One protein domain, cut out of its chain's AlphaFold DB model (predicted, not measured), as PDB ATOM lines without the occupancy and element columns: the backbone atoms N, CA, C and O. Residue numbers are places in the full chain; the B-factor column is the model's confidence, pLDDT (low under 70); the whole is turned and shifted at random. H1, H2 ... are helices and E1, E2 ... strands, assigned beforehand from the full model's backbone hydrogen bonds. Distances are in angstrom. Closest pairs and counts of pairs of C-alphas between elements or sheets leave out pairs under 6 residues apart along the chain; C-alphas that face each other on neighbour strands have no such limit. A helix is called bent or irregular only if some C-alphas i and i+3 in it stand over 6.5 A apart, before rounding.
ATOM      1  N   SER A  54     -52.800  15.220 -39.536       83.00
ATOM      2  CA  SER A  54     -52.500  13.788 -39.420       83.00
ATOM      3  C   SER A  54     -51.654  13.461 -38.186       83.00
ATOM      4  O   SER A  54     -51.956  12.499 -37.488       83.00
ATOM      5  N   HIS A  55     -50.654  14.287 -37.859       84.12
ATOM      6  CA  HIS A  55     -49.824  14.094 -36.668       84.12
ATOM      7  C   HIS A  55     -50.634  14.305 -35.392       84.12
ATOM      8  O   HIS A  55     -50.503  13.527 -34.459       84.12
ATOM      9  N   LEU A  56     -51.523  15.302 -35.352       84.88
ATOM     10  CA  LEU A  56     -52.375  15.526 -34.178       84.88
ATOM     11  C   LEU A  56     -53.288  14.328 -33.887       84.88
ATOM     12  O   LEU A  56     -53.461  13.960 -32.726       84.88
ATOM     13  N   VAL A  57     -53.836  13.697 -34.929       88.88
ATOM     14  CA  VAL A  57     -54.654  12.484 -34.783       88.88
ATOM     15  C   VAL A  57     -53.816  11.314 -34.262       88.88
ATOM     16  O   VAL A  57     -54.249  10.626 -33.337       88.88
ATOM     17  N   GLU A  58     -52.617  11.098 -34.806       89.88
ATOM     18  CA  GLU A  58     -51.702  10.050 -34.330       89.88
ATOM     19  C   GLU A  58     -51.272  10.281 -32.873       89.88
ATOM     20  O   GLU A  58     -51.380   9.378 -32.046       89.88
ATOM     21  N   LEU A  59     -50.912  11.512 -32.501       89.75
ATOM     22  CA  LEU A  59     -50.551  11.876 -31.126       89.75
ATOM     23  C   LEU A  59     -51.695  11.600 -30.138       89.75
ATOM     24  O   LEU A  59     -51.470  11.056 -29.057       89.75
ATOM     25  N   GLN A  60     -52.941  11.895 -30.516       90.25
ATOM     26  CA  GLN A  60     -54.105  11.559 -29.690       90.25
ATOM     27  C   GLN A  60     -54.306  10.045 -29.535       90.25
ATOM     28  O   GLN A  60     -54.695   9.587 -28.455       90.25
ATOM     29  N   LYS A  61     -54.053   9.254 -30.588       92.12
ATOM     30  CA  LYS A  61     -54.090   7.785 -30.499       92.12
ATOM     31  C   LYS A  61     -53.020   7.272 -29.538       92.12
ATOM     32  O   LYS A  61     -53.327   6.412 -28.715       92.12
ATOM     33  N   LEU A  62     -51.811   7.830 -29.591       91.75
ATOM     34  CA  LEU A  62     -50.709   7.469 -28.697       91.75
ATOM     35  C   LEU A  62     -51.039   7.765 -27.233       91.75
ATOM     36  O   LEU A  62     -50.899   6.876 -26.394       91.75
ATOM     37  N   THR A  63     -51.589   8.946 -26.935       91.62
ATOM     38  CA  THR A  63     -52.074   9.281 -25.586       91.62
ATOM     39  C   THR A  63     -53.105   8.270 -25.081       91.62
ATOM     40  O   THR A  63     -52.988   7.766 -23.963       91.62
ATOM     41  N   LYS A  64     -54.110   7.940 -25.903       91.88
ATOM     42  CA  LYS A  64     -55.146   6.959 -25.532       91.88
ATOM     43  C   LYS A  64     -54.556   5.566 -25.311       91.88
ATOM     44  O   LYS A  64     -54.926   4.906 -24.343       91.88
ATOM     45  N   SER A  65     -53.641   5.145 -26.183       93.06
ATOM     46  CA  SER A  65     -52.967   3.848 -26.098       93.06
ATOM     47  C   SER A  65     -52.149   3.729 -24.816       93.06
ATOM     48  O   SER A  65     -52.361   2.789 -24.052       93.06
ATOM     49  N   LEU A  66     -51.288   4.710 -24.517       92.50
ATOM     50  CA  LEU A  66     -50.460   4.672 -23.311       92.50
ATOM     51  C   LEU A  66     -51.325   4.661 -22.044       92.50
ATOM     52  O   LEU A  66     -51.106   3.837 -21.160       92.50
ATOM     53  N   ARG A  67     -52.364   5.504 -21.984       92.25
ATOM     54  CA  ARG A  67     -53.312   5.514 -20.859       92.25
ATOM     55  C   ARG A  67     -53.955   4.141 -20.636       92.25
ATOM     56  O   ARG A  67     -54.052   3.691 -19.497       92.25
ATOM     57  N   ALA A  68     -54.383   3.472 -21.707       92.62
ATOM     58  CA  ALA A  68     -54.978   2.142 -21.615       92.62
ATOM     59  C   ALA A  68     -53.964   1.086 -21.145       92.62
ATOM     60  O   ALA A  68     -54.275   0.298 -20.254       92.62
ATOM     61  N   GLN A  69     -52.745   1.091 -21.695       92.44
ATOM     62  CA  GLN A  69     -51.693   0.146 -21.309       92.44
ATOM     63  C   GLN A  69     -51.290   0.302 -19.832       92.44
ATOM     64  O   GLN A  69     -51.157  -0.697 -19.123       92.44
ATOM     65  N   VAL A  70     -51.167   1.539 -19.336       91.12
ATOM     66  CA  VAL A  70     -50.855   1.820 -17.924       91.12
ATOM     67  C   VAL A  70     -51.980   1.339 -17.009       91.12
ATOM     68  O   VAL A  70     -51.723   0.583 -16.073       91.12
ATOM     69  N   ARG A  71     -53.238   1.680 -17.318       91.19
ATOM     70  CA  ARG A  71     -54.399   1.229 -16.536       91.19
ATOM     71  C   ARG A  71     -54.503  -0.299 -16.482       91.19
ATOM     72  O   ARG A  71     -54.784  -0.862 -15.425       91.19
ATOM     73  N   ASN A  72     -54.257  -0.975 -17.605       89.81
ATOM     74  CA  ASN A  72     -54.246  -2.438 -17.665       89.81
ATOM     75  C   ASN A  72     -53.132  -3.032 -16.795       89.81
ATOM     76  O   ASN A  72     -53.367  -4.017 -16.097       89.81
ATOM     77  N   SER A  73     -51.951  -2.407 -16.789       87.44
ATOM     78  CA  SER A  73     -50.826  -2.822 -15.944       87.44
ATOM     79  C   SER A  73     -51.181  -2.712 -14.455       87.44
ATOM     80  O   SER A  73     -50.981  -3.659 -13.700       87.44
ATOM     81  N   VAL A  74     -51.811  -1.605 -14.039       88.12
ATOM     82  CA  VAL A  74     -52.289  -1.415 -12.657       88.12
ATOM     83  C   VAL A  74     -53.354  -2.444 -12.278       88.12
ATOM     84  O   VAL A  74     -53.306  -3.016 -11.187       88.12
ATOM     85  N   ALA A  75     -54.319  -2.696 -13.164       87.50
ATOM     86  CA  ALA A  75     -55.377  -3.672 -12.921       87.50
ATOM     87  C   ALA A  75     -54.823  -5.098 -12.768       87.50
ATOM     88  O   ALA A  75     -55.245  -5.820 -11.863       87.50
ATOM     89  N   LEU A  76     -53.855  -5.482 -13.606       85.31
ATOM     90  CA  LEU A  76     -53.197  -6.784 -13.534       85.31
ATOM     91  C   LEU A  76     -52.461  -6.965 -12.204       85.31
ATOM     92  O   LEU A  76     -52.660  -7.978 -11.540       85.31
ATOM     93  N   ILE A  77     -51.678  -5.972 -11.776       83.56
ATOM     94  CA  ILE A  77     -50.965  -6.030 -10.492       83.56
ATOM     95  C   ILE A  77     -51.954  -6.164  -9.329       83.56
ATOM     96  O   ILE A  77     -51.805  -7.053  -8.493       83.56
ATOM     97  N   LYS A  78     -53.026  -5.358  -9.307       85.25
ATOM     98  CA  LYS A  78     -54.081  -5.466  -8.281       85.25
ATOM     99  C   LYS A  78     -54.714  -6.860  -8.247       85.25
ATOM    100  O   LYS A  78     -54.925  -7.407  -7.167       85.25
ATOM    101  N   PHE A  79     -54.990  -7.442  -9.414       84.12
ATOM    102  CA  PHE A  79     -55.526  -8.797  -9.521       84.12
ATOM    103  C   PHE A  79     -54.548  -9.852  -8.987       84.12
ATOM    104  O   PHE A  79     -54.952 -10.723  -8.216       84.12
ATOM    105  N   LEU A  80     -53.262  -9.757  -9.344       82.06
ATOM    106  CA  LEU A  80     -52.225 -10.672  -8.860       82.06
ATOM    107  C   LEU A  80     -52.053 -10.587  -7.339       82.06
ATOM    108  O   LEU A  80     -51.916 -11.624  -6.691       82.06
ATOM    109  N   SER A 104     -38.918  -3.493 -15.394       81.25
ATOM    110  CA  SER A 104     -39.176  -2.510 -16.450       81.25
ATOM    111  C   SER A 104     -40.484  -2.827 -17.174       81.25
ATOM    112  O   SER A 104     -40.561  -3.804 -17.920       81.25
ATOM    113  N   LEU A 105     -41.488  -1.957 -17.046       88.56
ATOM    114  CA  LEU A 105     -42.668  -2.002 -17.907       88.56
ATOM    115  C   LEU A 105     -42.292  -1.553 -19.311       88.56
ATOM    116  O   LEU A 105     -41.610  -0.549 -19.476       88.56
ATOM    117  N   THR A 106     -42.732  -2.285 -20.328       91.94
ATOM    118  CA  THR A 106     -42.467  -1.934 -21.727       91.94
ATOM    119  C   THR A 106     -43.783  -1.654 -22.429       91.94
ATOM    120  O   THR A 106     -44.613  -2.546 -22.584       91.94
ATOM    121  N   PHE A 107     -43.958  -0.413 -22.872       92.44
ATOM    122  CA  PHE A 107     -45.105   0.022 -23.656       92.44
ATOM    123  C   PHE A 107     -44.719   0.056 -25.127       92.44
ATOM    124  O   PHE A 107     -43.763   0.732 -25.509       92.44
ATOM    125  N   ARG A 108     -45.460  -0.681 -25.953       93.31
ATOM    126  CA  ARG A 108     -45.218  -0.760 -27.395       93.31
ATOM    127  C   ARG A 108     -46.269   0.035 -28.147       93.31
ATOM    128  O   ARG A 108     -47.461  -0.031 -27.831       93.31
ATOM    129  N   PHE A 109     -45.822   0.746 -29.171       93.25
ATOM    130  CA  PHE A 109     -46.678   1.519 -30.055       93.25
ATOM    131  C   PHE A 109     -46.522   1.047 -31.500       93.25
ATOM    132  O   PHE A 109     -45.555   0.381 -31.860       93.25
ATOM    133  N   SER A 110     -47.538   1.338 -32.307       88.88
ATOM    134  CA  SER A 110     -47.546   1.075 -33.743       88.88
ATOM    135  C   SER A 110     -48.145   2.297 -34.420       88.88
ATOM    136  O   SER A 110     -49.366   2.428 -34.512       88.88
ATOM    137  N   THR A 111     -47.287   3.228 -34.816       89.38
ATOM    138  CA  THR A 111     -47.665   4.519 -35.401       89.38
ATOM    139  C   THR A 111     -46.588   4.998 -36.379       89.38
ATOM    140  O   THR A 111     -45.604   4.305 -36.647       89.38
ATOM    141  N   ASP A 112     -46.769   6.205 -36.901       89.38
ATOM    142  CA  ASP A 112     -45.724   6.927 -37.605       89.38
ATOM    143  C   ASP A 112     -44.516   7.203 -36.673       89.38
ATOM    144  O   ASP A 112     -44.708   7.697 -35.555       89.38
ATOM    145  N   PRO A 113     -43.272   6.910 -37.101       89.38
ATOM    146  CA  PRO A 113     -42.090   7.120 -36.270       89.38
ATOM    147  C   PRO A 113     -41.922   8.568 -35.795       89.38
ATOM    148  O   PRO A 113     -41.576   8.785 -34.637       89.38
ATOM    149  N   GLU A 114     -42.191   9.568 -36.642       88.06
ATOM    150  CA  GLU A 114     -42.055  10.982 -36.267       88.06
ATOM    151  C   GLU A 114     -43.081  11.360 -35.188       88.06
ATOM    152  O   GLU A 114     -42.738  12.039 -34.215       88.06
ATOM    153  N   ALA A 115     -44.315  10.861 -35.308       89.12
ATOM    154  CA  ALA A 115     -45.338  11.023 -34.280       89.12
ATOM    155  C   ALA A 115     -44.952  10.339 -32.956       89.12
ATOM    156  O   ALA A 115     -45.131  10.943 -31.897       89.12
ATOM    157  N   PHE A 116     -44.391   9.123 -33.003       93.06
ATOM    158  CA  PHE A 116     -43.896   8.430 -31.808       93.06
ATOM    159  C   PHE A 116     -42.782   9.216 -31.115       93.06
ATOM    160  O   PHE A 116     -42.864   9.457 -29.912       93.06
ATOM    161  N   TYR A 117     -41.773   9.651 -31.870       91.31
ATOM    162  CA  TYR A 117     -40.672  10.455 -31.343       91.31
ATOM    163  C   TYR A 117     -41.185  11.719 -30.658       91.31
ATOM    164  O   TYR A 117     -40.815  12.009 -29.523       91.31
ATOM    165  N   LEU A 118     -42.066  12.459 -31.336       91.50
ATOM    166  CA  LEU A 118     -42.599  13.705 -30.804       91.50
ATOM    167  C   LEU A 118     -43.432  13.470 -29.542       91.50
ATOM    168  O   LEU A 118     -43.331  14.230 -28.581       91.50
ATOM    169  N   PHE A 119     -44.226  12.401 -29.536       94.06
ATOM    170  CA  PHE A 119     -44.974  11.969 -28.366       94.06
ATOM    171  C   PHE A 119     -44.050  11.650 -27.190       94.06
ATOM    172  O   PHE A 119     -44.240  12.213 -26.114       94.06
ATOM    173  N   ALA A 120     -43.049  10.794 -27.399       93.44
ATOM    174  CA  ALA A 120     -42.124  10.362 -26.361       93.44
ATOM    175  C   ALA A 120     -41.328  11.544 -25.786       93.44
ATOM    176  O   ALA A 120     -41.309  11.727 -24.571       93.44
ATOM    177  N   ASP A 121     -40.769  12.411 -26.636       93.19
ATOM    178  CA  ASP A 121     -40.019  13.592 -26.192       93.19
ATOM    179  C   ASP A 121     -40.894  14.576 -25.407       93.19
ATOM    180  O   ASP A 121     -40.476  15.102 -24.373       93.19
ATOM    181  N   THR A 122     -42.125  14.836 -25.863       93.06
ATOM    182  CA  THR A 122     -43.054  15.695 -25.117       93.06
ATOM    183  C   THR A 122     -43.399  15.074 -23.767       93.06
ATOM    184  O   THR A 122     -43.447  15.781 -22.760       93.06
ATOM    185  N   LEU A 123     -43.601  13.757 -23.724       93.44
ATOM    186  CA  LEU A 123     -43.925  13.028 -22.506       93.44
ATOM    187  C   LEU A 123     -42.777  13.089 -21.487       93.44
ATOM    188  O   LEU A 123     -43.013  13.459 -20.339       93.44
ATOM    189  N   LEU A 124     -41.538  12.832 -21.920       93.38
ATOM    190  CA  LEU A 124     -40.332  12.932 -21.087       93.38
ATOM    191  C   LEU A 124     -40.065  14.354 -20.584       93.38
ATOM    192  O   LEU A 124     -39.433  14.527 -19.550       93.38
ATOM    193  N   ARG A 125     -40.510  15.386 -21.308       91.50
ATOM    194  CA  ARG A 125     -40.377  16.785 -20.865       91.50
ATOM    195  C   ARG A 125     -41.442  17.195 -19.855       91.50
ATOM    196  O   ARG A 125     -41.210  18.110 -19.070       91.50
ATOM    197  N   LYS A 126     -42.634  16.601 -19.928       92.69
ATOM    198  CA  LYS A 126     -43.791  16.997 -19.109       92.69
ATOM    199  C   LYS A 126     -43.968  16.138 -17.863       92.69
ATOM    200  O   LYS A 126     -44.499  16.641 -16.879       92.69
ATOM    201  N   SER A 127     -43.547  14.879 -17.906       92.31
ATOM    202  CA  SER A 127     -43.587  13.969 -16.767       92.31
ATOM    203  C   SER A 127     -42.223  13.931 -16.092       92.31
ATOM    204  O   SER A 127     -41.241  13.497 -16.691       92.31
ATOM    205  N   TYR A 128     -42.180  14.357 -14.832       89.88
ATOM    206  CA  TYR A 128     -40.982  14.257 -14.006       89.88
ATOM    207  C   TYR A 128     -40.591  12.791 -13.797       89.88
ATOM    208  O   TYR A 128     -39.422  12.433 -13.933       89.88
ATOM    209  N   PHE A 129     -41.570  11.924 -13.529       89.88
ATOM    210  CA  PHE A 129     -41.303  10.507 -13.305       89.88
ATOM    211  C   PHE A 129     -40.701   9.848 -14.542       89.88
ATOM    212  O   PHE A 129     -39.660   9.195 -14.456       89.88
ATOM    213  N   LEU A 130     -41.320  10.031 -15.710       92.44
ATOM    214  CA  LEU A 130     -40.812   9.423 -16.934       92.44
ATOM    215  C   LEU A 130     -39.467  10.009 -17.351       92.44
ATOM    216  O   LEU A 130     -38.627   9.255 -17.827       92.44
ATOM    217  N   HIS A 131     -39.222  11.299 -17.115       93.00
ATOM    218  CA  HIS A 131     -37.924  11.910 -17.396       93.00
ATOM    219  C   HIS A 131     -36.754  11.157 -16.740       93.00
ATOM    220  O   HIS A 131     -35.696  11.000 -17.342       93.00
ATOM    221  N   HIS A 132     -36.951  10.677 -15.509       90.19
ATOM    222  CA  HIS A 132     -35.900  10.029 -14.723       90.19
ATOM    223  C   HIS A 132     -35.917   8.500 -14.783       90.19
ATOM    224  O   HIS A 132     -34.928   7.860 -14.416       90.19
ATOM    225  N   HIS A 133     -37.031   7.901 -15.202       91.06
ATOM    226  CA  HIS A 133     -37.239   6.457 -15.090       91.06
ATOM    227  C   HIS A 133     -37.572   5.768 -16.409       91.06
ATOM    228  O   HIS A 133     -37.687   4.539 -16.421       91.06
ATOM    229  N   ALA A 134     -37.717   6.519 -17.500       92.75
ATOM    230  CA  ALA A 134     -38.034   5.957 -18.798       92.75
ATOM    231  C   ALA A 134     -36.846   5.952 -19.767       92.75
ATOM    232  O   ALA A 134     -36.003   6.843 -19.777       92.75
ATOM    233  N   GLU A 135     -36.824   4.931 -20.613       93.38
ATOM    234  CA  GLU A 135     -35.927   4.763 -21.748       93.38
ATOM    235  C   GLU A 135     -36.791   4.641 -23.006       93.38
ATOM    236  O   GLU A 135     -37.777   3.897 -23.031       93.38
ATOM    237  N   VAL A 136     -36.439   5.393 -24.046       94.19
ATOM    238  CA  VAL A 136     -37.153   5.394 -25.325       94.19
ATOM    239  C   VAL A 136     -36.306   4.654 -26.345       94.19
ATOM    240  O   VAL A 136     -35.158   5.024 -26.581       94.19
ATOM    241  N   ASP A 137     -36.887   3.632 -26.962       92.88
ATOM    242  CA  ASP A 137     -36.328   2.949 -28.125       92.88
ATOM    243  C   ASP A 137     -37.187   3.321 -29.338       92.88
ATOM    244  O   ASP A 137     -38.277   2.769 -29.534       92.88
ATOM    245  N   PRO A 138     -36.758   4.315 -30.117       88.00
ATOM    246  CA  PRO A 138     -37.570   4.836 -31.196       88.00
ATOM    247  C   PRO A 138     -37.604   3.964 -32.441       88.00
ATOM    248  O   PRO A 138     -38.605   3.995 -33.158       88.00
ATOM    249  N   ASP A 139     -36.562   3.173 -32.680       88.81
ATOM    250  CA  ASP A 139     -36.502   2.273 -33.831       88.81
ATOM    251  C   ASP A 139     -37.568   1.181 -33.696       88.81
ATOM    252  O   ASP A 139     -38.233   0.817 -34.666       88.81
ATOM    253  N   ASN A 140     -37.801   0.729 -32.458       92.38
ATOM    254  CA  ASN A 140     -38.827  -0.260 -32.133       92.38
ATOM    255  C   ASN A 140     -40.145   0.346 -31.613       92.38
ATOM    256  O   ASN A 140     -41.078  -0.403 -31.310       92.38
ATOM    257  N   GLN A 141     -40.237   1.677 -31.509       94.19
ATOM    258  CA  GLN A 141     -41.379   2.409 -30.939       94.19
ATOM    259  C   GLN A 141     -41.772   1.910 -29.536       94.19
ATOM    260  O   GLN A 141     -42.947   1.640 -29.249       94.19
ATOM    261  N   LEU A 142     -40.774   1.750 -28.661       94.88
ATOM    262  CA  LEU A 142     -40.946   1.293 -27.285       94.88
ATOM    263  C   LEU A 142     -40.664   2.416 -26.288       94.88
ATOM    264  O   LEU A 142     -39.691   3.160 -26.409       94.88
ATOM    265  N   LEU A 143     -41.490   2.476 -25.250       94.44
ATOM    266  CA  LEU A 143     -41.248   3.255 -24.042       94.44
ATOM    267  C   LEU A 143     -41.095   2.275 -22.878       94.44
ATOM    268  O   LEU A 143     -42.066   1.643 -22.459       94.44
ATOM    269  N   LYS A 144     -39.875   2.130 -22.371       94.19
ATOM    270  CA  LYS A 144     -39.565   1.292 -21.212       94.19
ATOM    271  C   LYS A 144     -39.563   2.168 -19.968       94.19
ATOM    272  O   LYS A 144     -38.930   3.212 -19.984       94.19
ATOM    273  N   VAL A 145     -40.243   1.774 -18.900       92.19
ATOM    274  CA  VAL A 145     -40.356   2.547 -17.658       92.19
ATOM    275  C   VAL A 145     -39.981   1.661 -16.483       92.19
ATOM    276  O   VAL A 145     -40.626   0.644 -16.232       92.19
ATOM    277  N   ARG A 146     -38.945   2.056 -15.743       90.56
ATOM    278  CA  ARG A 146     -38.526   1.383 -14.510       90.56
ATOM    279  C   ARG A 146     -39.404   1.865 -13.366       90.56
ATOM    280  O   ARG A 146     -39.320   3.023 -12.966       90.56
ATOM    281  N   VAL A 147     -40.255   0.996 -12.840       87.06
ATOM    282  CA  VAL A 147     -41.209   1.372 -11.795       87.06
ATOM    283  C   VAL A 147     -41.388   0.217 -10.823       87.06
ATOM    284  O   VAL A 147     -41.629  -0.917 -11.210       87.06
ATOM    285  N   ALA A 148     -41.257   0.509  -9.530       84.69
ATOM    286  CA  ALA A 148     -41.626  -0.451  -8.499       84.69
ATOM    287  C   ALA A 148     -43.145  -0.678  -8.517       84.69
ATOM    288  O   ALA A 148     -43.899   0.283  -8.671       84.69
ATOM    289  N   GLU A 149     -43.595  -1.916  -8.295       81.25
ATOM    290  CA  GLU A 149     -45.025  -2.274  -8.299       81.25
ATOM    291  C   GLU A 149     -45.857  -1.355  -7.387       81.25
ATOM    292  O   GLU A 149     -46.926  -0.881  -7.773       81.25
ATOM    293  N   SER A 150     -45.322  -1.018  -6.208       81.81
ATOM    294  CA  SER A 150     -45.956  -0.121  -5.232       81.81
ATOM    295  C   SER A 150     -46.151   1.315  -5.731       81.81
ATOM    296  O   SER A 150     -47.052   2.001  -5.256       81.81
ATOM    297  N   ARG A 151     -45.341   1.766  -6.695       84.81
ATOM    298  CA  ARG A 151     -45.372   3.124  -7.263       84.81
ATOM    299  C   ARG A 151     -46.149   3.209  -8.573       84.81
ATOM    300  O   ARG A 151     -46.289   4.291  -9.138       84.81
ATOM    301  N   LEU A 152     -46.684   2.096  -9.072       85.31
ATOM    302  CA  LEU A 152     -47.443   2.098 -10.318       85.31
ATOM    303  C   LEU A 152     -48.707   2.988 -10.283       85.31
ATOM    304  O   LEU A 152     -48.977   3.657 -11.281       85.31
ATOM    305  N   PRO A 153     -49.457   3.081  -9.163       86.62
ATOM    306  CA  PRO A 153     -50.562   4.035  -9.052       86.62
ATOM    307  C   PRO A 153     -50.114   5.504  -9.131       86.62
ATOM    308  O   PRO A 153     -50.837   6.325  -9.692       86.62
ATOM    309  N   GLU A 154     -48.922   5.837  -8.618       87.69
ATOM    310  CA  GLU A 154     -48.349   7.191  -8.729       87.69
ATOM    311  C   GLU A 154     -48.101   7.548 -10.200       87.69
ATOM    312  O   GLU A 154     -48.475   8.631 -10.649       87.69
ATOM    313  N   LEU A 155     -47.539   6.605 -10.969       89.06
ATOM    314  CA  LEU A 155     -47.326   6.765 -12.407       89.06
ATOM    315  C   LEU A 155     -48.652   6.973 -13.158       89.06
ATOM    316  O   LEU A 155     -48.748   7.861 -14.005       89.06
ATOM    317  N   GLU A 156     -49.682   6.176 -12.859       90.62
ATOM    318  CA  GLU A 156     -51.013   6.326 -13.470       90.62
ATOM    319  C   GLU A 156     -51.618   7.710 -13.187       90.62
ATOM    320  O   GLU A 156     -52.168   8.352 -14.092       90.62
ATOM    321  N   GLN A 157     -51.488   8.191 -11.949       89.69
ATOM    322  CA  GLN A 157     -51.983   9.502 -11.545       89.69
ATOM    323  C   GLN A 157     -51.232  10.636 -12.251       89.69
ATOM    324  O   GLN A 157     -51.870  11.522 -12.825       89.69
ATOM    325  N   GLU A 158     -49.897  10.608 -12.255       90.81
ATOM    326  CA  GLU A 158     -49.090  11.630 -12.929       90.81
ATOM    327  C   GLU A 158     -49.420  11.694 -14.420       90.81
ATOM    328  O   GLU A 158     -49.673  12.773 -14.958       90.81
ATOM    329  N   LEU A 159     -49.499  10.541 -15.088       91.12
ATOM    330  CA  LEU A 159     -49.840  10.487 -16.506       91.12
ATOM    331  C   LEU A 159     -51.244  11.009 -16.792       91.12
ATOM    332  O   LEU A 159     -51.450  11.673 -17.806       91.12
ATOM    333  N   SER A 160     -52.204  10.761 -15.902       88.94
ATOM    334  CA  SER A 160     -53.553  11.315 -16.040       88.94
ATOM    335  C   SER A 160     -53.524  12.848 -16.044       88.94
ATOM    336  O   SER A 160     -54.063  13.457 -16.969       88.94
ATOM    337  N   ILE A 161     -52.788  13.456 -15.106       89.12
ATOM    338  CA  ILE A 161     -52.602  14.914 -15.023       89.12
ATOM    339  C   ILE A 161     -51.864  15.444 -16.257       89.12
ATOM    340  O   ILE A 161     -52.263  16.448 -16.853       89.12
ATOM    341  N   VAL A 162     -50.784  14.780 -16.668       90.06
ATOM    342  CA  VAL A 162     -49.989  15.179 -17.836       90.06
ATOM    343  C   VAL A 162     -50.851  15.160 -19.096       90.06
ATOM    344  O   VAL A 162     -50.853  16.127 -19.854       90.06
ATOM    345  N   PHE A 163     -51.643  14.110 -19.312       90.19
ATOM    346  CA  PHE A 163     -52.484  13.996 -20.502       90.19
ATOM    347  C   PHE A 163     -53.663  14.968 -20.538       90.19
ATOM    348  O   PHE A 163     -54.120  15.300 -21.628       90.19
ATOM    349  N   GLU A 164     -54.167  15.416 -19.391       87.88
ATOM    350  CA  GLU A 164     -55.159  16.497 -19.343       87.88
ATOM    351  C   GLU A 164     -54.550  17.852 -19.729       87.88
ATOM    352  O   GLU A 164     -55.226  18.699 -20.312       87.88
ATOM    353  N   ASN A 165     -53.256  18.043 -19.452       86.88
ATOM    354  CA  ASN A 165     -52.564  19.315 -19.646       86.88
ATOM    355  C   ASN A 165     -51.752  19.413 -20.946       86.88
ATOM    356  O   ASN A 165     -51.399  20.522 -21.355       86.88
ATOM    357  N   ILE A 166     -51.455  18.296 -21.614       86.19
ATOM    358  CA  ILE A 166     -50.772  18.312 -22.911       86.19
ATOM    359  C   ILE A 166     -51.709  18.882 -23.981       86.19
ATOM    360  O   ILE A 166     -52.742  18.309 -24.328       86.19
ATOM    361  N   LYS A 167     -51.294  20.010 -24.558       87.38
ATOM    362  CA  LYS A 167     -51.972  20.690 -25.666       87.38
ATOM    363  C   LYS A 167     -51.164  20.542 -26.961       87.38
ATOM    364  O   LYS A 167     -49.949  20.347 -26.902       87.38
ATOM    365  N   PRO A 168     -51.785  20.733 -28.143       83.88
ATOM    366  CA  PRO A 168     -51.079  20.743 -29.430       83.88
ATOM    367  C   PRO A 168     -49.826  21.632 -29.459       83.88
ATOM    368  O   PRO A 168     -48.817  21.263 -30.055       83.88
ATOM    369  N   ILE A 169     -49.863  22.774 -28.761       85.69
ATOM    370  CA  ILE A 169     -48.730  23.702 -28.666       85.69
ATOM    371  C   ILE A 169     -47.495  23.071 -28.007       85.69
ATOM    372  O   ILE A 169     -46.382  23.381 -28.409       85.69
ATOM    373  N   ASN A 170     -47.658  22.135 -27.068       88.25
ATOM    374  CA  ASN A 170     -46.523  21.507 -26.390       88.25
ATOM    375  C   ASN A 170     -45.734  20.575 -27.312       88.25
ATOM    376  O   ASN A 170     -44.509  20.485 -27.209       88.25
ATOM    377  N   TYR A 171     -46.421  19.928 -28.254       87.25
ATOM    378  CA  TYR A 171     -45.762  19.172 -29.313       87.25
ATOM    379  C   TYR A 171     -45.015  20.113 -30.265       87.25
ATOM    380  O   TYR A 171     -43.893  19.819 -30.664       87.25
ATOM    381  N   LEU A 172     -45.577  21.287 -30.576       84.56
ATOM    382  CA  LEU A 172     -44.887  22.280 -31.406       84.56
ATOM    383  C   LEU A 172     -43.626  22.815 -30.717       84.56
ATOM    384  O   LEU A 172     -42.566  22.857 -31.333       84.56
ATOM    385  N   GLU A 173     -43.730  23.181 -29.439       85.56
ATOM    386  CA  GLU A 173     -42.602  23.612 -28.604       85.56
ATOM    387  C   GLU A 173     -41.491  22.559 -28.601       85.56
ATOM    388  O   GLU A 173     -40.329  22.877 -28.849       85.56
ATOM    389  N   THR A 174     -41.856  21.292 -28.385       85.25
ATOM    390  CA  THR A 174     -40.909  20.167 -28.397       85.25
ATOM    391  C   THR A 174     -40.208  20.047 -29.749       85.25
ATOM    392  O   THR A 174     -38.989  19.905 -29.796       85.25
ATOM    393  N   TYR A 175     -40.958  20.167 -30.846       85.00
ATOM    394  CA  TYR A 175     -40.405  20.110 -32.194       85.00
ATOM    395  C   TYR A 175     -39.440  21.269 -32.488       85.00
ATOM    396  O   TYR A 175     -38.404  21.077 -33.124       85.00
ATOM    397  N   LEU A 176     -39.774  22.484 -32.043       83.38
ATOM    398  CA  LEU A 176     -38.970  23.684 -32.283       83.38
ATOM    399  C   LEU A 176     -37.667  23.679 -31.483       83.38
ATOM    400  O   LEU A 176     -36.635  24.050 -32.026       83.38
ATOM    401  N   LEU A 177     -37.702  23.206 -30.237       79.12
ATOM    402  CA  LEU A 177     -36.528  23.107 -29.361       79.12
ATOM    403  C   LEU A 177     -35.526  22.020 -29.784       79.12
ATOM    404  O   LEU A 177     -34.517  21.828 -29.111       79.12
ATOM    405  N   ARG A 178     -35.824  21.270 -30.848       69.56
ATOM    406  CA  ARG A 178     -34.943  20.245 -31.418       69.56
ATOM    407  C   ARG A 178     -33.995  20.799 -32.490       69.56
ATOM    408  O   ARG A 178     -33.028  20.122 -32.829       69.56
TER     409      ARG A 178
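What this domain is: This is residues 54 to 80 and 104 to 178 of the 179 residues of an uncharacterized protein of Adhaeribacter pallidiroseus (UniProt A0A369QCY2). One long helix, H1, makes the longest axis, and a small three-stranded sheet with H2 packs on one side of it. H4 runs back beside H1, H5 crosses H2 near the H1 start, and short H3 follows H2 in the chain, makes a corner with it and leads straight into the sheet's E2. The 102 printed residues, mostly helix by class, hold five named helices and three named strands in the order H1 E1 H2 H3 E2 E3 H4 H5; the sheet's order is E1 E3 E2, all antiparallel. The whole is compact, with a radius of gyration of the C-alphas of 13.1 A, and elongated, spanning 42 by 24 by 22 A.

How they stand to each other: H1, residues 54 to 80, is on the sheet of E1, residues 104 to 108, E3, residues 142 to 146, and E2, residues 134 to 137; the C-alphas of Gln 69 and Phe 107 are its closest to E1, 7.0 A. E1 and E3 are antiparallel, with N 107 and O 143 2.8 A apart, within hydrogen-bond range. E2 and E3 form a hairpin, with N 135 and O 144 2.8 A apart, also within range. H2, residues 113 to 126, is on the sheet over E3 and E2 at a height of 10.1 A, along the strands, at 12 degrees to E2 on the local plane. E1, H2, H3, residues 128 to 133, and E2 make a split strand-helix-strand unit, two strands running the same way with E3 between them; its crossover is right-handed. H2 and H3 touch only at the corner, the C-alphas of Leu 124 and His 131 being closest at 4.5 A; H3 only grazes the sheet with residues 129 to 133. H2 is the hub. Its residues 115 to 119 touch residues 55 to 62 of H1 at a steep tilt of 62 degrees, the same way, closest at the C-alphas of His 55 and Ala 115, 5.9 A. H4, residues 149 to 165, touches H1 at a shallow tilt of 25 degrees, opposite ways, closest at the C-alphas of Val 70 and Glu 156, 6.3 A. H5, residues 168 to 176, touches residues 118 to 122 of H2 about perpendicular, at 80 degrees, closest at the C-alphas of Thr 122 and Thr 174, 5.9 A. H1 and H3 are apart. In H1, H2, H3 and H5 every O i to N i+4 pair is within hydrogen-bond range; in H4, 11 of 13.

Where its parts are: H1 begins at C-alpha 54, (-52.500, 13.788, -39.420), and is 39.1 A long. H2 is 19.9 A long. H4 is 25.5 A long and irregular, with C-alphas 150 and 153 7.3 A apart. H5 ends at C-alpha 176, (-38.970, 23.684, -32.283).

The domain as a whole: The C-alphas of Leu 80 and Leu 176 are farthest apart, 43.6 A. Residues 81 to 103 are not printed; C-alphas 80 and 104 are 17.2 A apart across this cut. The links printed whole are tight. Mean pLDDT of the printed part is 89.1; residue 178 is under 70.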